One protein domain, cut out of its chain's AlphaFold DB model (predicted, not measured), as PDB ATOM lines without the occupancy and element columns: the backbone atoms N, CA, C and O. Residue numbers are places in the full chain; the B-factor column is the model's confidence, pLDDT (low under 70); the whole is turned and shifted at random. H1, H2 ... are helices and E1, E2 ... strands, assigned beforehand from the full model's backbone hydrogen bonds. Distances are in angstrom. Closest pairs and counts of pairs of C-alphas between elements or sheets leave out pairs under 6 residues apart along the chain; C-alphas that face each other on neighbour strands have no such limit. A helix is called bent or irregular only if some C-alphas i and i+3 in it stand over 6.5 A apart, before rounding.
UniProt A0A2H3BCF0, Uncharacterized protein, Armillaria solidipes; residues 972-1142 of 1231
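This is residues 972 to 1142 of the 1231 residues of an uncharacterized protein of Armillaria solidipes (UniProt A0A2H3BCF0). This is a bundle of six helices, side by side with their lines mostly aligned. The long helices H1, H2 and H6 make a triangle, H5 packs on H1 and H2, and the short hairpin H3 and H4 lies beyond, on the side away from H6. E1 lies at one end of the bundle, and residues 1029 to 1046 run back along its length from the end of H2 to H3. The printed part has 171 residues, with six named helices and one named strand in the order H1 H2 H3 H4 H5 E1 H6, and its class is mostly helix. It is compact, with a radius of gyration of the C-alphas of 16.6 A and spans of 47 by 37 by 21 A.

H1, residues 973 to 999, has a kink of 49 degrees near residue 980 and is irregular, C-alphas 995 and 998 being 9.0 A apart. It forms a helical hairpin with H2, residues 1003 to 1028, at a shallow tilt of 8 degrees; their closest C-alphas, of Cys 995 and Tyr 1006, are 5.8 A apart. H2 is the hub, touching four other helices. It only just touches H3, residues 1047 to 1059, with 3 pairs of C-alphas within 8 A, the closest being Trp 1003 and Ala 1050 at 7.7 A. H3 and H4, residues 1068 to 1079, form a second helical hairpin at a shallow tilt of 20 degrees, closest at the C-alphas of Leu 1055 and Cys 1071, 6.4 A. H5, residues 1088 to 1102, touches H2, the closest C-alphas being those of Val 1021 and Val 1097 at 6.6 A, and runs the same way. H1 touches H5 with residues 973 to 977 alone, closest at the C-alphas of Val 973 and Asp 1102, 6.5 A. E1, residues 1110 to 1113, pairs with no named strand. H6, residues 1114 to 1142, touches H2 at a shallow tilt of 10 degrees, opposite ways, closest at the C-alphas of Asp 1023 and Ala 1120, 6.6 A. H5 and H6 are apart. Every O i to N i+4 pair is within hydrogen-bond range in H3, H4 and H5; the counts are 16 of 23 in H1, 21 of 22 in H2 and 24 of 25 in H6.

H1 begins at C-alpha 973 (54.582, 11.523, -46.669) and is 39.1 A long. H2 measures 36.3 A, and H6 41.9 A, ending at C-alpha 1142 (50.118, -26.735, -39.092).

The C-alphas farthest apart, of Gly 1081 and Ala 1115, are 50.2 A apart. The printed part has no cut, and the link from H2 to H3 is long. Nine residues are under pLDDT 70: 998 to 999, 1034, 1062 to 1066 and 1142.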
ATOM      1  N   ALA A 972      58.386  13.565 -49.081       87.19
ATOM      2  CA  ALA A 972      56.942  13.668 -48.886       87.19
ATOM      3  C   ALA A 972      56.444  12.485 -48.030       87.19
ATOM      4  O   ALA A 972      57.131  11.467 -47.928       87.19
ATOM      5  N   VAL A 973      55.222  12.566 -47.500       86.56
ATOM      6  CA  VAL A 973      54.582  11.523 -46.669       86.56
ATOM      7  C   VAL A 973      54.651  10.134 -47.320       86.56
ATOM      8  O   VAL A 973      55.209   9.190 -46.761       86.56
ATOM      9  N   LYS A 974      54.217  10.041 -48.582       86.56
ATOM     10  CA  LYS A 974      54.329   8.846 -49.435       86.56
ATOM     11  C   LYS A 974      55.773   8.359 -49.638       86.56
ATOM     12  O   LYS A 974      55.998   7.182 -49.892       86.56
ATOM     13  N   GLY A 975      56.756   9.251 -49.539       87.56
ATOM     14  CA  GLY A 975      58.183   8.924 -49.565       87.56
ATOM     15  C   GLY A 975      58.686   8.292 -48.263       87.56
ATOM     16  O   GLY A 975      59.559   7.433 -48.331       87.56
ATOM     17  N   VAL A 976      58.116   8.663 -47.109       89.31
ATOM     18  CA  VAL A 976      58.388   8.018 -45.810       89.31
ATOM     19  C   VAL A 976      57.751   6.635 -45.755       89.31
ATOM     20  O   VAL A 976      58.438   5.664 -45.449       89.31
ATOM     21  N   LEU A 977      56.475   6.519 -46.137       90.31
ATOM     22  CA  LEU A 977      55.763   5.235 -46.183       90.31
ATOM     23  C   LEU A 977      56.502   4.213 -47.065       90.31
ATOM     24  O   LEU A 977      56.736   3.085 -46.630       90.31
ATOM     25  N   ARG A 978      57.001   4.646 -48.232       91.62
ATOM     26  CA  ARG A 978      57.816   3.826 -49.149       91.62
ATOM     27  C   ARG A 978      59.067   3.198 -48.531       91.62
ATOM     28  O   ARG A 978      59.480   2.131 -48.982       91.62
ATOM     29  N   LEU A 979      59.669   3.821 -47.512       92.56
ATOM     30  CA  LEU A 979      60.809   3.237 -46.794       92.56
ATOM     31  C   LEU A 979      60.409   1.913 -46.129       92.56
ATOM     32  O   LEU A 979      61.114   0.916 -46.269       92.56
ATOM     33  N   PHE A 980      59.253   1.890 -45.463       93.62
ATOM     34  CA  PHE A 980      58.728   0.697 -44.803       93.62
ATOM     35  C   PHE A 980      58.096  -0.290 -45.797       93.62
ATOM     36  O   PHE A 980      58.296  -1.495 -45.657       93.62
ATOM     37  N   GLU A 981      57.412   0.197 -46.841       91.06
ATOM     38  CA  GLU A 981      56.856  -0.645 -47.918       91.06
ATOM     39  C   GLU A 981      57.940  -1.490 -48.597       91.06
ATOM     40  O   GLU A 981      57.764  -2.694 -48.746       91.06
ATOM     41  N   SER A 982      59.113  -0.913 -48.889       92.38
ATOM     42  CA  SER A 982      60.246  -1.647 -49.481       92.38
ATOM     43  C   SER A 982      60.772  -2.828 -48.643       92.38
ATOM     44  O   SER A 982      61.460  -3.698 -49.172       92.38
ATOM     45  N   ILE A 983      60.445  -2.875 -47.346       93.38
ATOM     46  CA  ILE A 983      60.777  -3.975 -46.426       93.38
ATOM     47  C   ILE A 983      59.581  -4.937 -46.291       93.38
ATOM     48  O   ILE A 983      59.758  -6.139 -46.102       93.38
ATOM     49  N   LEU A 984      58.360  -4.410 -46.394       92.38
ATOM     50  CA  LEU A 984      57.099  -5.124 -46.214       92.38
ATOM     51  C   LEU A 984      56.648  -5.907 -47.458       92.38
ATOM     52  O   LEU A 984      56.147  -7.021 -47.325       92.38
ATOM     53  N   ASP A 985      56.780  -5.332 -48.652       91.25
ATOM     54  CA  ASP A 985      56.238  -5.899 -49.889       91.25
ATOM     55  C   ASP A 985      56.804  -7.304 -50.203       91.25
ATOM     56  O   ASP A 985      55.996  -8.194 -50.492       91.25
ATOM     57  N   PRO A 986      58.120  -7.586 -50.042       92.88
ATOM     58  CA  PRO A 986      58.650  -8.946 -50.179       92.88
ATOM     59  C   PRO A 986      58.051  -9.925 -49.159       92.88
ATOM     60  O   PRO A 986      57.697 -11.049 -49.508       92.88
ATOM     61  N   PHE A 987      57.876  -9.485 -47.907       92.88
ATOM     62  CA  PHE A 987      57.276 -10.288 -46.839       92.88
ATOM     63  C   PHE A 987      55.800 -10.613 -47.130       92.88
ATOM     64  O   PHE A 987      55.361 -11.740 -46.904       92.88
ATOM     65  N   MET A 988      55.026  -9.664 -47.666       91.12
ATOM     66  CA  MET A 988      53.630  -9.923 -48.042       91.12
ATOM     67  C   MET A 988      53.512 -10.900 -49.212       91.12
ATOM     68  O   MET A 988      52.648 -11.773 -49.168       91.12
ATOM     69  N   GLN A 989      54.379 -10.785 -50.223       90.12
ATOM     70  CA  GLN A 989      54.410 -11.717 -51.354       90.12
ATOM     71  C   GLN A 989      54.765 -13.137 -50.886       90.12
ATOM     72  O   GLN A 989      53.988 -14.064 -51.111       90.12
ATOM     73  N   GLU A 990      55.859 -13.294 -50.127       91.06
ATOM     74  CA  GLU A 990      56.288 -14.583 -49.559       91.06
ATOM     75  C   GLU A 990      55.165 -15.264 -48.756       91.06
ATOM     76  O   GLU A 990      54.903 -16.461 -48.917       91.06
ATOM     77  N   TRP A 991      54.467 -14.521 -47.890       90.44
ATOM     78  CA  TRP A 991      53.428 -15.106 -47.041       90.44
ATOM     79  C   TRP A 991      52.097 -15.355 -47.750       90.44
ATOM     80  O   TRP A 991      51.411 -16.318 -47.391       90.44
ATOM     81  N   LEU A 992      51.750 -14.587 -48.786       89.31
ATOM     82  CA  LEU A 992      50.581 -14.860 -49.625       89.31
ATOM     83  C   LEU A 992      50.790 -16.109 -50.503       89.31
ATOM     84  O   LEU A 992      49.888 -16.950 -50.600       89.31
ATOM     85  N   ASP A 993      51.994 -16.296 -51.049       88.12
ATOM     86  CA  ASP A 993      52.380 -17.509 -51.782       88.12
ATOM     87  C   ASP A 993      52.404 -18.739 -50.860       88.12
ATOM     88  O   ASP A 993      51.842 -19.788 -51.190       88.12
ATOM     89  N   ASN A 994      52.952 -18.605 -49.645       87.56
ATOM     90  CA  ASN A 994      52.905 -19.665 -48.632       87.56
ATOM     91  C   ASN A 994      51.462 -20.058 -48.259       87.56
ATOM     92  O   ASN A 994      51.179 -21.252 -48.096       87.56
ATOM     93  N   CYS A 995      50.531 -19.095 -48.180       86.81
ATOM     94  CA  CYS A 995      49.099 -19.364 -47.981       86.81
ATOM     95  C   CYS A 995      48.438 -20.065 -49.179       86.81
ATOM     96  O   CYS A 995      47.493 -20.827 -48.980       86.81
ATOM     97  N   SER A 996      48.942 -19.848 -50.394       84.75
ATOM     98  CA  SER A 996      48.412 -20.409 -51.649       84.75
ATOM     99  C   SER A 996      49.045 -21.758 -52.039       84.75
ATOM    100  O   SER A 996      48.631 -22.404 -53.006       84.75
ATOM    101  N   SER A 997      50.059 -22.203 -51.292       73.06
ATOM    102  CA  SER A 997      50.859 -23.381 -51.623       73.06
ATOM    103  C   SER A 997      50.051 -24.692 -51.683       73.06
ATOM    104  O   SER A 997      49.163 -24.958 -50.875       73.06
ATOM    105  N   ARG A 998      50.420 -25.567 -52.635       61.38
ATOM    106  CA  ARG A 998      49.840 -26.914 -52.871       61.38
ATOM    107  C   ARG A 998      48.407 -26.962 -53.432       61.38
ATOM    108  O   ARG A 998      47.781 -28.016 -53.369       61.38
ATOM    109  N   GLY A 999      47.914 -25.877 -54.032       67.56
ATOM    110  CA  GLY A 999      46.645 -25.885 -54.780       67.56
ATOM    111  C   GLY A 999      45.384 -25.816 -53.912       67.56
ATOM    112  O   GLY A 999      44.293 -26.118 -54.386       67.56
ATOM    113  N   SER A1000      45.523 -25.418 -52.646       76.88
ATOM    114  CA  SER A1000      44.416 -25.180 -51.716       76.88
ATOM    115  C   SER A1000      44.779 -24.018 -50.793       76.88
ATOM    116  O   SER A1000      45.786 -24.106 -50.090       76.88
ATOM    117  N   PHE A1001      43.976 -22.954 -50.768       85.56
ATOM    118  CA  PHE A1001      44.282 -21.770 -49.962       85.56
ATOM    119  C   PHE A1001      44.111 -22.043 -48.458       85.56
ATOM    120  O   PHE A1001      43.083 -22.555 -48.009       85.56
ATOM    121  N   ASN A1002      45.128 -21.710 -47.665       87.19
ATOM    122  CA  ASN A1002      45.192 -22.012 -46.239       87.19
ATOM    123  C   ASN A1002      44.658 -20.847 -45.391       87.19
ATOM    124  O   ASN A1002      45.432 -20.069 -44.830       87.19
ATOM    125  N   TRP A1003      43.331 -20.755 -45.258       87.12
ATOM    126  CA  TRP A1003      42.648 -19.697 -44.497       87.12
ATOM    127  C   TRP A1003      43.154 -19.545 -43.052       87.12
ATOM    128  O   TRP A1003      43.326 -18.423 -42.579       87.12
ATOM    129  N   VAL A1004      43.498 -20.646 -42.370       86.62
ATOM    130  CA  VAL A1004      44.025 -20.625 -40.989       86.62
ATOM    131  C   VAL A1004      45.426 -19.998 -40.908       86.62
ATOM    132  O   VAL A1004      45.761 -19.368 -39.901       86.62
ATOM    133  N   LEU A1005      46.259 -20.165 -41.942       87.75
ATOM    134  CA  LEU A1005      47.547 -19.472 -42.047       87.75
ATOM    135  C   LEU A1005      47.337 -18.009 -42.457       87.75
ATOM    136  O   LEU A1005      47.915 -17.124 -41.829       87.75
ATOM    137  N   TYR A1006      46.450 -17.757 -43.423       89.62
ATOM    138  CA  TYR A1006      46.123 -16.415 -43.901       89.62
ATOM    139  C   TYR A1006      45.580 -15.511 -42.784       89.62
ATOM    140  O   TYR A1006      46.079 -14.407 -42.615       89.62
ATOM    141  N   GLY A1007      44.665 -15.987 -41.932       88.81
ATOM    142  CA  GLY A1007      44.172 -15.211 -40.783       88.81
ATOM    143  C   GLY A1007      45.267 -14.844 -39.765       88.81
ATOM    144  O   GLY A1007      45.198 -13.793 -39.126       88.81
ATOM    145  N   ARG A1008      46.318 -15.670 -39.631       88.62
ATOM    146  CA  ARG A1008      47.493 -15.369 -38.785       88.62
ATOM    147  C   ARG A1008      48.440 -14.375 -39.452       88.62
ATOM    148  O   ARG A1008      48.919 -13.470 -38.778       88.62
ATOM    149  N   PHE A1009      48.686 -14.537 -40.750       91.56
ATOM    150  CA  PHE A1009      49.442 -13.584 -41.559       91.56
ATOM    151  C   PHE A1009      48.767 -12.206 -41.561       91.56
ATOM    152  O   PHE A1009      49.427 -11.213 -41.282       91.56
ATOM    153  N   LEU A1010      47.448 -12.150 -41.745       90.88
ATOM    154  CA  LEU A1010      46.648 -10.928 -41.716       90.88
ATOM    155  C   LEU A1010      46.732 -10.207 -40.362       90.88
ATOM    156  O   LEU A1010      46.907  -8.991 -40.327       90.88
ATOM    157  N   LYS A1011      46.700 -10.949 -39.242       90.94
ATOM    158  CA  LYS A1011      46.977 -10.377 -37.915       90.94
ATOM    159  C   LYS A1011      48.361  -9.733 -37.854       90.94
ATOM    160  O   LYS A1011      48.481  -8.571 -37.482       90.94
ATOM    161  N   VAL A1012      49.386 -10.495 -38.227       92.75
ATOM    162  CA  VAL A1012      50.782 -10.046 -38.220       92.75
ATOM    163  C   VAL A1012      50.983  -8.822 -39.116       92.75
ATOM    164  O   VAL A1012      51.687  -7.894 -38.725       92.75
ATOM    165  N   LEU A1013      50.332  -8.779 -40.279       91.75
ATOM    166  CA  LEU A1013      50.358  -7.638 -41.182       91.75
ATOM    167  C   LEU A1013      49.716  -6.401 -40.542       91.75
ATOM    168  O   LEU A1013      50.298  -5.326 -40.606       91.75
ATOM    169  N   ILE A1014      48.560  -6.535 -39.888       91.19
ATOM    170  CA  ILE A1014      47.896  -5.413 -39.207       91.19
ATOM    171  C   ILE A1014      48.733  -4.910 -38.016       91.19
ATOM    172  O   ILE A1014      48.878  -3.699 -37.839       91.19
ATOM    173  N   ASP A1015      49.368  -5.807 -37.255       90.69
ATOM    174  CA  ASP A1015      50.308  -5.433 -36.188       90.69
ATOM    175  C   ASP A1015      51.572  -4.735 -36.754       90.69
ATOM    176  O   ASP A1015      52.043  -3.754 -36.177       90.69
ATOM    177  N   LEU A1016      52.088  -5.160 -37.918       92.25
ATOM    178  CA  LEU A1016      53.157  -4.462 -38.652       92.25
ATOM    179  C   LEU A1016      52.703  -3.090 -39.183       92.25
ATOM    180  O   LEU A1016      53.466  -2.129 -39.108       92.25
ATOM    181  N   MET A1017      51.468  -2.953 -39.667       89.56
ATOM    182  CA  MET A1017      50.919  -1.678 -40.154       89.56
ATOM    183  C   MET A1017      50.775  -0.635 -39.051       89.56
ATOM    184  O   MET A1017      51.034   0.545 -39.289       89.56
ATOM    185  N   ARG A1018      50.479  -1.057 -37.820       90.19
ATOM    186  CA  ARG A1018      50.511  -0.167 -36.650       90.19
ATOM    187  C   ARG A1018      51.919   0.326 -36.332       90.19
ATOM    188  O   ARG A1018      52.084   1.490 -35.974       90.19
ATOM    189  N   LEU A1019      52.946  -0.508 -36.533       91.25
ATOM    190  CA  LEU A1019      54.342  -0.063 -36.449       91.25
ATOM    191  C   LEU A1019      54.683   0.939 -37.565       91.25
ATOM    192  O   LEU A1019      55.275   1.969 -37.260       91.25
ATOM    193  N   VAL A1020      54.242   0.714 -38.811       92.00
ATOM    194  CA  VAL A1020      54.451   1.675 -39.917       92.00
ATOM    195  C   VAL A1020      53.796   3.026 -39.630       92.00
ATOM    196  O   VAL A1020      54.459   4.048 -39.801       92.00
ATOM    197  N   VAL A1021      52.545   3.061 -39.152       89.38
ATOM    198  CA  VAL A1021      51.875   4.315 -38.750       89.38
ATOM    199  C   VAL A1021      52.669   5.012 -37.644       89.38
ATOM    200  O   VAL A1021      53.046   6.171 -37.803       89.38
ATOM    201  N   ARG A1022      52.980   4.298 -36.554       90.06
ATOM    202  CA  ARG A1022      53.700   4.837 -35.391       90.06
ATOM    203  C   ARG A1022      55.076   5.393 -35.756       90.06
ATOM    204  O   ARG A1022      55.446   6.472 -35.300       90.06
ATOM    205  N   ASP A1023      55.856   4.657 -36.540       90.19
ATOM    206  CA  ASP A1023      57.243   5.022 -36.830       90.19
ATOM    207  C   ASP A1023      57.341   6.039 -37.981       90.19
ATOM    208  O   ASP A1023      58.221   6.896 -37.947       90.19
ATOM    209  N   SER A1024      56.368   6.073 -38.901       90.25
ATOM    210  CA  SER A1024      56.199   7.205 -39.830       90.25
ATOM    211  C   SER A1024      55.785   8.484 -39.095       90.25
ATOM    212  O   SER A1024      56.339   9.545 -39.372       90.25
ATOM    213  N   ALA A1025      54.864   8.397 -38.127       88.06
ATOM    214  CA  ALA A1025      54.430   9.537 -37.318       88.06
ATOM    215  C   ALA A1025      55.595  10.154 -36.520       88.06
ATOM    216  O   ALA A1025      55.757  11.374 -36.529       88.06
ATOM    217  N   LYS A1026      56.475   9.324 -35.933       88.19
ATOM    218  CA  LYS A1026      57.736   9.781 -35.315       88.19
ATOM    219  C   LYS A1026      58.648  10.509 -36.306       88.19
ATOM    220  O   LYS A1026      59.072  11.623 -36.014       88.19
ATOM    221  N   LEU A1027      58.941   9.898 -37.461       87.75
ATOM    222  CA  LEU A1027      59.836  10.477 -38.478       87.75
ATOM    223  C   LEU A1027      59.316  11.815 -39.026       87.75
ATOM    224  O   LEU A1027      60.101  12.710 -39.319       87.75
ATOM    225  N   LEU A1028      57.993  11.960 -39.134       85.69
ATOM    226  CA  LEU A1028      57.323  13.190 -39.559       85.69
ATOM    227  C   LEU A1028      57.060  14.174 -38.398       85.69
ATOM    228  O   LEU A1028      56.612  15.290 -38.643       85.69
ATOM    229  N   ARG A1029      57.324  13.783 -37.141       83.62
ATOM    230  CA  ARG A1029      57.016  14.540 -35.907       83.62
ATOM    231  C   ARG A1029      55.537  14.956 -35.788       83.62
ATOM    232  O   ARG A1029      55.226  16.045 -35.311       83.62
ATOM    233  N   ILE A1030      54.628  14.077 -36.213       83.38
ATOM    234  CA  ILE A1030      53.168  14.268 -36.176       83.38
ATOM    235  C   ILE A1030      52.574  13.450 -35.026       83.38
ATOM    236  O   ILE A1030      52.915  12.278 -34.867       83.38
ATOM    237  N   ASP A1031      51.618  14.017 -34.287       79.44
ATOM    238  CA  ASP A1031      50.767  13.233 -33.389       79.44
ATOM    239  C   ASP A1031      49.637  12.526 -34.165       79.44
ATOM    240  O   ASP A1031      48.728  13.158 -34.725       79.44
ATOM    241  N   VAL A1032      49.722  11.194 -34.218       77.38
ATOM    242  CA  VAL A1032      48.766  10.303 -34.885       77.38
ATOM    243  C   VAL A1032      48.261   9.282 -33.870       77.38
ATOM    244  O   VAL A1032      48.940   8.307 -33.552       77.38
ATOM    245  N   GLU A1033      47.038   9.500 -33.390       71.75
ATOM    246  CA  GLU A1033      46.304   8.562 -32.539       71.75
ATOM    247  C   GLU A1033      46.236   7.166 -33.202       71.75
ATOM    248  O   GLU A1033      45.885   7.045 -34.378       71.75
ATOM    249  N   ASP A1034      46.527   6.094 -32.455       68.44
ATOM    250  CA  ASP A1034      46.521   4.709 -32.959       68.44
ATOM    251  C   ASP A1034      45.085   4.172 -33.125       68.44
ATOM    252  O   ASP A1034      44.582   3.385 -32.322       68.44
ATOM    253  N   LYS A1035      44.400   4.633 -34.181       72.38
ATOM    254  CA  LYS A1035      42.999   4.286 -34.503       72.38
ATOM    255  C   LYS A1035      42.830   2.936 -35.207       72.38
ATOM    256  O   LYS A1035      41.741   2.643 -35.700       72.38
ATOM    257  N   ILE A1036      43.882   2.117 -35.279       81.88
ATOM    258  CA  ILE A1036      43.825   0.775 -35.865       81.88
ATOM    259  C   ILE A1036      43.652  -0.247 -34.722       81.88
ATOM    260  O   ILE A1036      44.585  -0.474 -33.945       81.88
ATOM    261  N   PRO A1037      42.485  -0.904 -34.588       82.19
ATOM    262  CA  PRO A1037      42.268  -1.912 -33.562       82.19
ATOM    263  C   PRO A1037      43.053  -3.191 -33.887       82.19
ATOM    264  O   PRO A1037      43.207  -3.573 -35.050       82.19
ATOM    265  N   SER A1038      43.535  -3.887 -32.852       82.69
ATOM    266  CA  SER A1038      44.268  -5.149 -33.022       82.69
ATOM    267  C   SER A1038      43.385  -6.221 -33.662       82.69
ATOM    268  O   SER A1038      42.303  -6.512 -33.146       82.69
ATOM    269  N   PHE A1039      43.867  -6.869 -34.718       84.62
ATOM    270  CA  PHE A1039      43.140  -7.962 -35.354       84.62
ATOM    271  C   PHE A1039      43.260  -9.263 -34.545       84.62
ATOM    272  O   PHE A1039      44.347  -9.642 -34.102       84.62
ATOM    273  N   GLN A1040      42.146  -9.973 -34.360       81.00
ATOM    274  CA  GLN A1040      42.111 -11.295 -33.725       81.00
ATOM    275  C   GLN A1040      41.303 -12.239 -34.630       81.00
ATOM    276  O   GLN A1040      40.079 -12.133 -34.651       81.00
ATOM    277  N   PRO A1041      41.948 -13.138 -35.399       76.50
ATOM    278  CA  PRO A1041      41.256 -13.982 -36.369       76.50
ATOM    279  C   PRO A1041      40.386 -15.027 -35.661       76.50
ATOM    280  O   PRO A1041      40.908 -15.937 -35.012       76.50
ATOM    281  N   GLN A1042      39.066 -14.929 -35.816       73.38
ATOM    282  CA  GLN A1042      38.108 -15.901 -35.293       73.38
ATOM    283  C   GLN A1042      37.624 -16.806 -36.427       73.38
ATOM    284  O   GLN A1042      37.120 -16.326 -37.433       73.38
ATOM    285  N   ASN A1043      37.761 -18.124 -36.274       73.38
ATOM    286  CA  ASN A1043      37.190 -19.120 -37.193       73.38
ATOM    287  C   ASN A1043      37.503 -18.915 -38.696       73.38
ATOM    288  O   ASN A1043      36.672 -19.244 -39.530       73.38
ATOM    289  N   PHE A1044      38.702 -18.435 -39.055       80.88
ATOM    290  CA  PHE A1044      39.181 -18.409 -40.449       80.88
ATOM    291  C   PHE A1044      39.289 -19.835 -41.017       80.88
ATOM    292  O   PHE A1044      40.305 -20.511 -40.833       80.88
ATOM    293  N   VAL A1045      38.237 -20.296 -41.693       79.94
ATOM    294  CA  VAL A1045      38.123 -21.652 -42.258       79.94
ATOM    295  C   VAL A1045      37.938 -21.607 -43.775       79.94
ATOM    296  O   VAL A1045      38.443 -22.487 -44.472       79.94
ATOM    297  N   ASP A1046      37.261 -20.577 -44.280       84.12
ATOM    298  CA  ASP A1046      36.848 -20.421 -45.674       84.12
ATOM    299  C   ASP A1046      36.757 -18.937 -46.097       84.12
ATOM    300  O   ASP A1046      37.184 -18.030 -45.381       84.12
ATOM    301  N   SER A1047      36.209 -18.700 -47.292       86.88
ATOM    302  CA  SER A1047      36.006 -17.364 -47.868       86.88
ATOM    303  C   SER A1047      34.968 -16.527 -47.109       86.88
ATOM    304  O   SER A1047      35.166 -15.328 -46.925       86.88
ATOM    305  N   GLU A1048      33.871 -17.138 -46.658       85.75
ATOM    306  CA  GLU A1048      32.779 -16.422 -45.985       85.75
ATOM    307  C   GLU A1048      33.212 -15.936 -44.604       85.75
ATOM    308  O   GLU A1048      33.087 -14.754 -44.283       85.75
ATOM    309  N   THR A1049      33.853 -16.814 -43.831       87.81
ATOM    310  CA  THR A1049      34.445 -16.447 -42.540       87.81
ATOM    311  C   THR A1049      35.537 -15.382 -42.682       87.81
ATOM    312  O   THR A1049      35.691 -14.552 -41.781       87.81
ATOM    313  N   ALA A1050      36.257 -15.328 -43.811       86.81
ATOM    314  CA  ALA A1050      37.190 -14.241 -44.108       86.81
ATOM    315  C   ALA A1050      36.480 -12.895 -44.367       86.81
ATOM    316  O   ALA A1050      36.919 -11.882 -43.814       86.81
ATOM    317  N   PHE A1051      35.369 -12.870 -45.124       89.12
ATOM    318  CA  PHE A1051      34.540 -11.665 -45.293       89.12
ATOM    319  C   PHE A1051      33.996 -11.159 -43.951       89.12
ATOM    320  O   PHE A1051      34.137  -9.973 -43.648       89.12
ATOM    321  N   ASP A1052      33.437 -12.047 -43.123       88.75
ATOM    322  CA  ASP A1052      32.850 -11.674 -41.830       88.75
ATOM    323  C   ASP A1052      33.893 -11.074 -40.872       88.75
ATOM    324  O   ASP A1052      33.657 -10.024 -40.271       88.75
ATOM    325  N   ASN A1053      35.085 -11.677 -40.776       88.88
ATOM    326  CA  ASN A1053      36.177 -11.139 -39.956       88.88
ATOM    327  C   ASN A1053      36.695  -9.789 -40.479       88.88
ATOM    328  O   ASN A1053      37.006  -8.901 -39.682       88.88
ATOM    329  N   ALA A1054      36.812  -9.627 -41.801       87.56
ATOM    330  CA  ALA A1054      37.285  -8.388 -42.414       87.56
ATOM    331  C   ALA A1054      36.305  -7.230 -42.173       87.56
ATOM    332  O   ALA A1054      36.716  -6.164 -41.714       87.56
ATOM    333  N   LEU A1055      35.010  -7.451 -42.420       88.12
ATOM    334  CA  LEU A1055      33.961  -6.449 -42.218       88.12
ATOM    335  C   LEU A1055      33.788  -6.095 -40.731       88.12
ATOM    336  O   LEU A1055      33.692  -4.914 -40.398       88.12
ATOM    337  N   ALA A1056      33.832  -7.083 -39.829       87.88
ATOM    338  CA  ALA A1056      33.764  -6.841 -38.385       87.88
ATOM    339  C   ALA A1056      34.960  -6.023 -37.861       87.88
ATOM    340  O   ALA A1056      34.786  -5.165 -36.996       87.88
ATOM    341  N   TRP A1057      36.168  -6.243 -38.395       88.69
ATOM    342  CA  TRP A1057      37.337  -5.429 -38.051       88.69
ATOM    343  C   TRP A1057      37.238  -4.007 -38.613       88.69
ATOM    344  O   TRP A1057      37.453  -3.057 -37.863       88.69
ATOM    345  N   LEU A1058      36.845  -3.840 -39.884       87.06
ATOM    346  CA  LEU A1058      36.647  -2.522 -40.505       87.06
ATOM    347  C   LEU A1058      35.594  -1.676 -39.768       87.06
ATOM    348  O   LEU A1058      35.775  -0.468 -39.633       87.06
ATOM    349  N   ALA A1059      34.532  -2.297 -39.244       84.44
ATOM    350  CA  ALA A1059      33.516  -1.620 -38.435       84.44
ATOM    351  C   ALA A1059      34.059  -1.067 -37.098       84.44
ATOM    352  O   ALA A1059      33.500  -0.117 -36.555       84.44
ATOM    353  N   GLY A1060      35.164  -1.617 -36.581       77.44
ATOM    354  CA  GLY A1060      35.859  -1.107 -35.395       77.44
ATOM    355  C   GLY A1060      36.795   0.081 -35.660       77.44
ATOM    356  O   GLY A1060      37.394   0.600 -34.718       77.44
ATOM    357  N   ILE A1061      36.958   0.510 -36.917       80.75
ATOM    358  CA  ILE A1061      37.922   1.541 -37.320       80.75
ATOM    359  C   ILE A1061      37.236   2.906 -37.456       80.75
ATOM    360  O   ILE A1061      36.633   3.232 -38.480       80.75
ATOM    361  N   ASN A1062      37.373   3.750 -36.431       67.31
ATOM    362  CA  ASN A1062      36.757   5.080 -36.394       67.31
ATOM    363  C   ASN A1062      37.637   6.154 -37.080       67.31
ATOM    364  O   ASN A1062      38.251   6.996 -36.422       67.31
ATOM    365  N   ILE A1063      37.731   6.090 -38.416       64.50
ATOM    366  CA  ILE A1063      38.532   7.003 -39.264       64.50
ATOM    367  C   ILE A1063      37.645   7.625 -40.363       64.50
ATOM    368  O   ILE A1063      37.900   7.503 -41.564       64.50
ATOM    369  N   GLY A1064      36.565   8.289 -39.942       61.78
ATOM    370  CA  GLY A1064      35.664   9.029 -40.832       61.78
ATOM    371  C   GLY A1064      35.136   8.189 -42.002       61.78
ATOM    372  O   GLY A1064      34.741   7.039 -41.835       61.78
ATOM    373  N   THR A1065      35.144   8.756 -43.209       59.66
ATOM    374  CA  THR A1065      34.636   8.106 -44.431       59.66
ATOM    375  C   THR A1065      35.625   7.137 -45.099       59.66
ATOM    376  O   THR A1065      35.302   6.562 -46.137       59.66
ATOM    377  N   ALA A1066      36.827   6.924 -44.545       67.31
ATOM    378  CA  ALA A1066      37.893   6.185 -45.231       67.31
ATOM    379  C   ALA A1066      37.616   4.675 -45.394       67.31
ATOM    380  O   ALA A1066      38.075   4.067 -46.367       67.31
ATOM    381  N   THR A1067      36.870   4.066 -44.471       80.50
ATOM    382  CA  THR A1067      36.530   2.631 -44.488       80.50
ATOM    383  C   THR A1067      35.369   2.300 -45.426       80.50
ATOM    384  O   THR A1067      35.379   1.231 -46.031       80.50
ATOM    385  N   GLY A1068      34.413   3.219 -45.606       82.50
ATOM    386  CA  GLY A1068      33.186   3.010 -46.388       82.50
ATOM    387  C   GLY A1068      33.403   2.390 -47.779       82.50
ATOM    388  O   GLY A1068      32.783   1.367 -48.064       82.50
ATOM    389  N   PRO A1069      34.315   2.919 -48.621       85.38
ATOM    390  CA  PRO A1069      34.612   2.336 -49.932       85.38
ATOM    391  C   PRO A1069      35.172   0.905 -49.881       85.38
ATOM    392  O   PRO A1069      34.898   0.121 -50.783       85.38
ATOM    393  N   ILE A1070      35.924   0.547 -48.831       87.88
ATOM    394  CA  ILE A1070      36.466  -0.811 -48.647       87.88
ATOM    395  C   ILE A1070      35.338  -1.766 -48.238       87.88
ATOM    396  O   ILE A1070      35.225  -2.860 -48.786       87.88
ATOM    397  N   CYS A1071      34.482  -1.347 -47.301       86.75
ATOM    398  CA  CYS A1071      33.316  -2.129 -46.891       86.75
ATOM    399  C   CYS A1071      32.380  -2.398 -48.076       86.75
ATOM    400  O   CYS A1071      31.953  -3.535 -48.256       86.75
ATOM    401  N   LEU A1072      32.122  -1.380 -48.906       88.75
ATOM    402  CA  LEU A1072      31.265  -1.489 -50.086       88.75
ATOM    403  C   LEU A1072      31.854  -2.417 -51.159       88.75
ATOM    404  O   LEU A1072      31.115  -3.211 -51.732       88.75
ATOM    405  N   ASP A1073      33.166  -2.361 -51.416       89.12
ATOM    406  CA  ASP A1073      33.839  -3.282 -52.344       89.12
ATOM    407  C   ASP A1073      33.754  -4.739 -51.854       89.12
ATOM    408  O   ASP A1073      33.316  -5.620 -52.592       89.12
ATOM    409  N   LEU A1074      34.071  -4.993 -50.579       89.44
ATOM    410  CA  LEU A1074      33.966  -6.333 -49.990       89.44
ATOM    411  C   LEU A1074      32.527  -6.872 -49.995       89.44
ATOM    412  O   LEU A1074      32.327  -8.044 -50.305       89.44
ATOM    413  N   GLN A1075      31.533  -6.031 -49.693       89.19
ATOM    414  CA  GLN A1075      30.113  -6.388 -49.791       89.19
ATOM    415  C   GLN A1075      29.733  -6.720 -51.238       89.19
ATOM    416  O   GLN A1075      29.261  -7.820 -51.502       89.19
ATOM    417  N   THR A1076      30.066  -5.845 -52.192       91.06
ATOM    418  CA  THR A1076      29.789  -6.058 -53.623       91.06
ATOM    419  C   THR A1076      30.421  -7.354 -54.141       91.06
ATOM    420  O   THR A1076      29.799  -8.086 -54.906       91.06
ATOM    421  N   GLN A1077      31.646  -7.686 -53.726       87.75
ATOM    422  CA  GLN A1077      32.302  -8.930 -54.142       87.75
ATOM    423  C   GLN A1077      31.655 -10.182 -53.527       87.75
ATOM    424  O   GLN A1077      31.551 -11.196 -54.222       87.75
ATOM    425  N   ARG A1078      31.167 -10.101 -52.281       89.88
ATOM    426  CA  ARG A1078      30.385 -11.165 -51.630       89.88
ATOM    427  C   ARG A1078      29.030 -11.366 -52.316       89.88
ATOM    428  O   ARG A1078      28.689 -12.494 -52.659       89.88
ATOM    429  N   ASP A1079      28.314 -10.281 -52.607       88.56
ATOM    430  CA  ASP A1079      27.016 -10.295 -53.298       88.56
ATOM    431  C   ASP A1079      27.130 -10.831 -54.740       88.56
ATOM    432  O   ASP A1079      26.228 -11.499 -55.244       88.56
ATOM    433  N   LEU A1080      28.277 -10.607 -55.395       90.12
ATOM    434  CA  LEU A1080      28.638 -11.202 -56.690       90.12
ATOM    435  C   LEU A1080      29.109 -12.671 -56.597       90.12
ATOM    436  O   LEU A1080      29.546 -13.229 -57.607       90.12
ATOM    437  N   GLY A1081      29.067 -13.295 -55.415       83.81
ATOM    438  CA  GLY A1081      29.460 -14.691 -55.195       83.81
ATOM    439  C   GLY A1081      30.947 -14.975 -55.436       83.81
ATOM    440  O   GLY A1081      31.308 -16.099 -55.794       83.81
ATOM    441  N   ARG A1082      31.820 -13.967 -55.305       87.62
ATOM    442  CA  ARG A1082      33.266 -14.118 -55.525       87.62
ATOM    443  C   ARG A1082      33.979 -14.534 -54.242       87.62
ATOM    444  O   ARG A1082      33.633 -14.102 -53.150       87.62
ATOM    445  N   GLY A1083      35.027 -15.345 -54.394       85.38
ATOM    446  CA  GLY A1083      35.925 -15.673 -53.287       85.38
ATOM    447  C   GLY A1083      36.648 -14.432 -52.753       85.38
ATOM    448  O   GLY A1083      36.969 -13.524 -53.519       85.38
ATOM    449  N   PHE A1084      36.919 -14.416 -51.447       89.62
ATOM    450  CA  PHE A1084      37.508 -13.287 -50.730       89.62
ATOM    451  C   PHE A1084      38.804 -12.781 -51.403       89.62
ATOM    452  O   PHE A1084      39.719 -13.583 -51.628       89.62
ATOM    453  N   PRO A1085      38.932 -11.468 -51.689       88.94
ATOM    454  CA  PRO A1085      40.048 -10.913 -52.454       88.94
ATOM    455  C   PRO A1085      41.313 -10.772 -51.592       88.94
ATOM    456  O   PRO A1085      41.694  -9.683 -51.161       88.94
ATOM    457  N   SER A1086      41.983 -11.896 -51.335       85.94
ATOM    458  CA  SER A1086      43.099 -12.010 -50.382       85.94
ATOM    459  C   SER A1086      44.330 -11.153 -50.697       85.94
ATOM    460  O   SER A1086      45.095 -10.873 -49.782       85.94
ATOM    461  N   LEU A1087      44.512 -10.711 -51.948       87.19
ATOM    462  CA  LEU A1087      45.526  -9.720 -52.334       87.19
ATOM    463  C   LEU A1087      45.002  -8.284 -52.160       87.19
ATOM    464  O   LEU A1087      45.572  -7.501 -51.405       87.19
ATOM    465  N   THR A1088      43.876  -7.956 -52.803       89.44
ATOM    466  CA  THR A1088      43.303  -6.597 -52.822       89.44
ATOM    467  C   THR A1088      42.933  -6.100 -51.424       89.44
ATOM    468  O   THR A1088      43.015  -4.907 -51.151       89.44
ATOM    469  N   PHE A1089      42.586  -6.995 -50.495       89.81
ATOM    470  CA  PHE A1089      42.357  -6.615 -49.102       89.81
ATOM    471  C   PHE A1089      43.631  -6.114 -48.393       89.81
ATOM    472  O   PHE A1089      43.546  -5.217 -47.554       89.81
ATOM    473  N   LEU A1090      44.819  -6.614 -48.758       89.94
ATOM    474  CA  LEU A1090      46.092  -6.091 -48.240       89.94
ATOM    475  C   LEU A1090      46.365  -4.692 -48.813       89.94
ATOM    476  O   LEU A1090      46.788  -3.792 -48.086       89.94
ATOM    477  N   ASP A1091      46.049  -4.479 -50.095       89.31
ATOM    478  CA  ASP A1091      46.145  -3.168 -50.744       89.31
ATOM    479  C   ASP A1091      45.172  -2.149 -50.125       89.31
ATOM    480  O   ASP A1091      45.544  -0.994 -49.903       89.31
ATOM    481  N   HIS A1092      43.960  -2.578 -49.755       88.81
ATOM    482  CA  HIS A1092      42.989  -1.774 -49.001       88.81
ATOM    483  C   HIS A1092      43.499  -1.392 -47.605       88.81
ATOM    484  O   HIS A1092      43.347  -0.237 -47.197       88.81
ATOM    485  N   ILE A1093      44.158  -2.313 -46.894       88.25
ATOM    486  CA  ILE A1093      44.815  -2.030 -45.606       88.25
ATOM    487  C   ILE A1093      45.960  -1.020 -45.790       88.25
ATOM    488  O   ILE A1093      46.023  -0.034 -45.053       88.25
ATOM    489  N   ARG A1094      46.817  -1.190 -46.809       88.12
ATOM    490  CA  ARG A1094      47.882  -0.221 -47.146       88.12
ATOM    491  C   ARG A1094      47.286   1.161 -47.463       88.12
ATOM    492  O   ARG A1094      47.746   2.172 -46.940       88.12
ATOM    493  N   SER A1095      46.203   1.212 -48.238       88.75
ATOM    494  CA  SER A1095      45.457   2.440 -48.567       88.75
ATOM    495  C   SER A1095      44.852   3.135 -47.335       88.75
ATOM    496  O   SER A1095      44.740   4.363 -47.302       88.75
ATOM    497  N   LEU A1096      44.463   2.378 -46.306       86.69
ATOM    498  CA  LEU A1096      43.990   2.922 -45.030       86.69
ATOM    499  C   LEU A1096      45.141   3.534 -44.208       86.69
ATOM    500  O   LEU A1096      44.969   4.612 -43.642       86.69
ATOM    501  N   VAL A1097      46.326   2.913 -44.217       87.00
ATOM    502  CA  VAL A1097      47.552   3.461 -43.600       87.00
ATOM    503  C   VAL A1097      48.004   4.759 -44.276       87.00
ATOM    504  O   VAL A1097      48.306   5.721 -43.573       87.00
ATOM    505  N   HIS A1098      47.997   4.831 -45.614       87.38
ATOM    506  CA  HIS A1098      48.325   6.073 -46.340       87.38
ATOM    507  C   HIS A1098      47.391   7.206 -45.923       87.38
ATOM    508  O   HIS A1098      47.851   8.237 -45.441       87.38
ATOM    509  N   ARG A1099      46.074   6.976 -45.999       84.94
ATOM    510  CA  ARG A1099      45.063   7.988 -45.653       84.94
ATOM    511  C   ARG A1099      45.104   8.417 -44.184       84.94
ATOM    512  O   ARG A1099      44.766   9.561 -43.906       84.94
ATOM    513  N   LEU A1100      45.541   7.557 -43.260       83.44
ATOM    514  CA  LEU A1100      45.772   7.930 -41.859       83.44
ATOM    515  C   LEU A1100      46.881   8.971 -41.703       83.44
ATOM    516  O   LEU A1100      46.689   9.971 -41.012       83.44
ATOM    517  N   VAL A1101      48.036   8.729 -42.325       84.38
ATOM    518  CA  VAL A1101      49.202   9.609 -42.182       84.38
ATOM    519  C   VAL A1101      49.018  10.874 -43.029       84.38
ATOM    520  O   VAL A1101      49.200  11.976 -42.515       84.38
ATOM    521  N   ASP A1102      48.545  10.746 -44.276       85.50
ATOM    522  CA  ASP A1102      48.256  11.878 -45.171       85.50
ATOM    523  C   ASP A1102      47.217  12.855 -44.580       85.50
ATOM    524  O   ASP A1102      47.327  14.062 -44.784       85.50
ATOM    525  N   ALA A1103      46.223  12.374 -43.817       82.12
ATOM    526  CA  ALA A1103      45.190  13.228 -43.213       82.12
ATOM    527  C   ALA A1103      45.684  14.102 -42.043       82.12
ATOM    528  O   ALA A1103      44.982  15.029 -41.635       82.12
ATOM    529  N   LYS A1104      46.866  13.807 -41.486       77.94
ATOM    530  CA  LYS A1104      47.478  14.538 -40.362       77.94
ATOM    531  C   LYS A1104      48.802  15.220 -40.726       77.94
ATOM    532  O   LYS A1104      49.301  16.019 -39.938       77.94
ATOM    533  N   ALA A1105      49.366  14.920 -41.892       77.94
ATOM    534  CA  ALA A1105      50.663  15.418 -42.328       77.94
ATOM    535  C   ALA A1105      50.593  16.762 -43.079       77.94
ATOM    536  O   ALA A1105      49.586  17.073 -43.725       77.94
ATOM    537  N   PRO A1106      51.675  17.565 -43.053       74.00
ATOM    538  CA  PRO A1106      51.780  18.737 -43.910       74.00
ATOM    539  C   PRO A1106      51.867  18.321 -45.385       74.00
ATOM    540  O   PRO A1106      52.484  17.319 -45.743       74.00
ATOM    541  N   LYS A1107      51.276  19.134 -46.268       73.75
ATOM    542  CA  LYS A1107      51.247  18.894 -47.726       73.75
ATOM    543  C   LYS A1107      52.576  19.211 -48.435       73.75
ATOM    544  O   LYS A1107      52.664  19.083 -49.653       73.75
ATOM    545  N   THR A1108      53.585  19.660 -47.694       74.56
ATOM    546  CA  THR A1108      54.917  20.032 -48.182       74.56
ATOM    547  C   THR A1108      55.924  18.893 -48.000       74.56
ATOM    548  O   THR A1108      55.726  17.973 -47.208       74.56
ATOM    549  N   GLN A1109      57.030  18.943 -48.745       76.75
ATOM    550  CA  GLN A1109      58.158  18.030 -48.552       76.75
ATOM    551  C   GLN A1109      58.826  18.319 -47.197       76.75
ATOM    552  O   GLN A1109      59.157  19.467 -46.905       76.75
ATOM    553  N   MET A1110      59.023  17.287 -46.374       77.62
ATOM    554  CA  MET A1110      59.644  17.404 -45.053       77.62
ATOM    555  C   MET A1110      61.108  16.974 -45.101       77.62
ATOM    556  O   MET A1110      61.447  15.967 -45.721       77.62
ATOM    557  N   PHE A1111      61.979  17.706 -44.413       81.38
ATOM    558  CA  PHE A1111      63.379  17.327 -44.239       81.38
ATOM    559  C   PHE A1111      63.514  16.455 -42.989       81.38
ATOM    560  O   PHE A1111      63.251  16.907 -41.879       81.38
ATOM    561  N   ILE A1112      63.887  15.188 -43.185       84.69
ATOM    562  CA  ILE A1112      64.014  14.186 -42.115       84.69
ATOM    563  C   ILE A1112      65.481  13.777 -42.010       84.69
ATOM    564  O   ILE A1112      66.134  13.574 -43.038       84.69
ATOM    565  N   LEU A1113      66.017  13.661 -40.794       85.94
ATOM    566  CA  LEU A1113      67.416  13.291 -40.576       85.94
ATOM    567  C   LEU A1113      67.684  11.872 -41.089       85.94
ATOM    568  O   LEU A1113      66.949  10.930 -40.785       85.94
ATOM    569  N   LYS A1114      68.787  11.689 -41.820       86.81
ATOM    570  CA  LYS A1114      69.254  10.357 -42.246       86.81
ATOM    571  C   LYS A1114      69.524   9.455 -41.033       86.81
ATOM    572  O   LYS A1114      69.175   8.277 -41.063       86.81
ATOM    573  N   ALA A1115      70.023  10.052 -39.948       84.94
ATOM    574  CA  ALA A1115      70.248   9.410 -38.655       84.94
ATOM    575  C   ALA A1115      68.969   8.891 -37.964       84.94
ATOM    576  O   ALA A1115      69.075   7.958 -37.176       84.94
ATOM    577  N   ASP A1116      67.778   9.422 -38.276       86.62
ATOM    578  CA  ASP A1116      66.503   8.891 -37.760       86.62
ATOM    579  C   ASP A1116      65.965   7.750 -38.650       86.62
ATOM    580  O   ASP A1116      65.365   6.783 -38.172       86.62
ATOM    581  N   ILE A1117      66.190   7.846 -39.967       88.69
ATOM    582  CA  ILE A1117      65.674   6.907 -40.976       88.69
ATOM    583  C   ILE A1117      66.304   5.512 -40.842       88.69
ATOM    584  O   ILE A1117      65.598   4.500 -40.933       88.69
ATOM    585  N   GLU A1118      67.618   5.430 -40.632       88.25
ATOM    586  CA  GLU A1118      68.327   4.151 -40.497       88.25
ATOM    587  C   GLU A1118      67.869   3.318 -39.283       88.25
ATOM    588  O   GLU A1118      67.447   2.177 -39.493       88.25
ATOM    589  N   PRO A1119      67.843   3.830 -38.033       91.00
ATOM    590  CA  PRO A1119      67.358   3.059 -36.890       91.00
ATOM    591  C   PRO A1119      65.860   2.743 -36.980       91.00
ATOM    592  O   PRO A1119      65.464   1.647 -36.585       91.00
ATOM    593  N   ALA A1120      65.025   3.629 -37.542       90.75
ATOM    594  CA  ALA A1120      63.602   3.343 -37.742       90.75
ATOM    595  C   ALA A1120      63.382   2.173 -38.723       90.75
ATOM    596  O   ALA A1120      62.638   1.234 -38.427       90.75
ATOM    597  N   THR A1121      64.071   2.178 -39.868       92.75
ATOM    598  CA  THR A1121      63.968   1.094 -40.861       92.75
ATOM    599  C   THR A1121      64.640  -0.202 -40.397       92.75
ATOM    600  O   THR A1121      64.125  -1.287 -40.677       92.75
ATOM    601  N   ALA A1122      65.729  -0.128 -39.627       92.56
ATOM    602  CA  ALA A1122      66.359  -1.292 -39.003       92.56
ATOM    603  C   ALA A1122      65.480  -1.919 -37.904       92.56
ATOM    604  O   ALA A1122      65.305  -3.139 -37.885       92.56
ATOM    605  N   GLN A1123      64.863  -1.107 -37.035       92.38
ATOM    606  CA  GLN A1123      63.910  -1.580 -36.025       92.38
ATOM    607  C   GLN A1123      62.688  -2.241 -36.677       92.38
ATOM    608  O   GLN A1123      62.239  -3.291 -36.210       92.38
ATOM    609  N   PHE A1124      62.177  -1.673 -37.775       94.62
ATOM    610  CA  PHE A1124      61.084  -2.277 -38.533       94.62
ATOM    611  C   PHE A1124      61.488  -3.617 -39.167       94.62
ATOM    612  O   PHE A1124      60.758  -4.598 -39.026       94.62
ATOM    613  N   ARG A1125      62.678  -3.710 -39.781       95.19
ATOM    614  CA  ARG A1125      63.202  -4.971 -40.339       95.19
ATOM    615  C   ARG A1125      63.311  -6.072 -39.276       95.19
ATOM    616  O   ARG A1125      62.781  -7.159 -39.479       95.19
ATOM    617  N   ALA A1126      63.879  -5.765 -38.109       93.62
ATOM    618  CA  ALA A1126      63.967  -6.712 -36.994       93.62
ATOM    619  C   ALA A1126      62.581  -7.143 -36.456       93.62
ATOM    620  O   ALA A1126      62.410  -8.272 -35.985       93.62
ATOM    621  N   ALA A1127      61.565  -6.274 -36.540       93.81
ATOM    622  CA  ALA A1127      60.185  -6.643 -36.228       93.81
ATOM    623  C   ALA A1127      59.596  -7.606 -37.277       93.81
ATOM    624  O   ALA A1127      59.000  -8.614 -36.894       93.81
ATOM    625  N   VAL A1128      59.806  -7.344 -38.574       94.38
ATOM    626  CA  VAL A1128      59.394  -8.235 -39.677       94.38
ATOM    627  C   VAL A1128      60.038  -9.618 -39.533       94.38
ATOM    628  O   VAL A1128      59.317 -10.611 -39.524       94.38
ATOM    629  N   GLU A1129      61.350  -9.701 -39.297       93.81
ATOM    630  CA  GLU A1129      62.073 -10.963 -39.059       93.81
ATOM    631  C   GLU A1129      61.497 -11.745 -37.861       93.81
ATOM    632  O   GLU A1129      61.210 -12.945 -37.950       93.81
ATOM    633  N   ARG A1130      61.239 -11.060 -36.735       94.12
ATOM    634  CA  ARG A1130      60.611 -11.660 -35.545       94.12
ATOM    635  C   ARG A1130      59.204 -12.194 -35.835       94.12
ATOM    636  O   ARG A1130      58.788 -13.187 -35.229       94.12
ATOM    637  N   TYR A1131      58.447 -11.546 -36.712       92.69
ATOM    638  CA  TYR A1131      57.115 -11.997 -37.114       92.69
ATOM    639  C   TYR A1131      57.159 -13.130 -38.150       92.69
ATOM    640  O   TYR A1131      56.411 -14.100 -38.011       92.69
ATOM    641  N   GLN A1132      58.088 -13.090 -39.105       92.25
ATOM    642  CA  GLN A1132      58.364 -14.178 -40.044       92.25
ATOM    643  C   GLN A1132      58.736 -15.468 -39.298       92.25
ATOM    644  O   GLN A1132      58.183 -16.526 -39.588       92.25
ATOM    645  N   ALA A1133      59.570 -15.389 -38.256       90.44
ATOM    646  CA  ALA A1133      59.892 -16.535 -37.404       90.44
ATOM    647  C   ALA A1133      58.647 -17.152 -36.723       90.44
ATOM    648  O   ALA A1133      58.514 -18.378 -36.660       90.44
ATOM    649  N   GLN A1134      57.702 -16.323 -36.259       89.06
ATOM    650  CA  GLN A1134      56.436 -16.784 -35.669       89.06
ATOM    651  C   GLN A1134      55.514 -17.438 -36.711       89.06
ATOM    652  O   GLN A1134      54.915 -18.479 -36.430       89.06
ATOM    653  N   LEU A1135      55.418 -16.874 -37.920       89.81
ATOM    654  CA  LEU A1135      54.637 -17.456 -39.016       89.81
ATOM    655  C   LEU A1135      55.252 -18.773 -39.516       89.81
ATOM    656  O   LEU A1135      54.530 -19.758 -39.663       89.81
ATOM    657  N   THR A1136      56.579 -18.864 -39.642       89.38
ATOM    658  CA  THR A1136      57.302 -20.108 -39.974       89.38
ATOM    659  C   THR A1136      57.114 -21.185 -38.905       89.38
ATOM    660  O   THR A1136      56.892 -22.356 -39.232       89.38
ATOM    661  N   GLN A1137      57.108 -20.815 -37.618       86.38
ATOM    662  CA  GLN A1137      56.752 -21.740 -36.539       86.38
ATOM    663  C   GLN A1137      55.289 -22.200 -36.663       86.38
ATOM    664  O   GLN A1137      55.013 -23.398 -36.575       86.38
ATOM    665  N   ALA A1138      54.348 -21.284 -36.921       82.81
ATOM    666  CA  ALA A1138      52.932 -21.603 -37.106       82.81
ATOM    667  C   ALA A1138      52.683 -22.531 -38.311       82.81
ATOM    668  O   ALA A1138      51.936 -23.501 -38.183       82.81
ATOM    669  N   MET A1139      53.342 -22.276 -39.443       83.44
ATOM    670  CA  MET A1139      53.294 -23.090 -40.660       83.44
ATOM    671  C   MET A1139      53.904 -24.479 -40.428       83.44
ATOM    672  O   MET A1139      53.304 -25.497 -40.769       83.44
ATOM    673  N   THR A1140      55.049 -24.556 -39.745       82.94
ATOM    674  CA  THR A1140      55.663 -25.838 -39.360       82.94
ATOM    675  C   THR A1140      54.731 -26.657 -38.460       82.94
ATOM    676  O   THR A1140      54.609 -27.873 -38.623       82.94
ATOM    677  N   MET A1141      54.035 -26.006 -37.523       74.81
ATOM    678  CA  MET A1141      53.093 -26.671 -36.618       74.81
ATOM    679  C   MET A1141      51.768 -27.055 -37.291       74.81
ATOM    680  O   MET A1141      51.177 -28.056 -36.886       74.81
ATOM    681  N   SER A1142      51.302 -26.332 -38.317       69.38
ATOM    682  CA  SER A1142      50.118 -26.735 -39.092       69.38
ATOM    683  C   SER A1142      50.426 -27.935 -39.994       69.38
ATOM    684  O   SER A1142      49.690 -28.921 -39.961       69.38
TER     685      SER A1142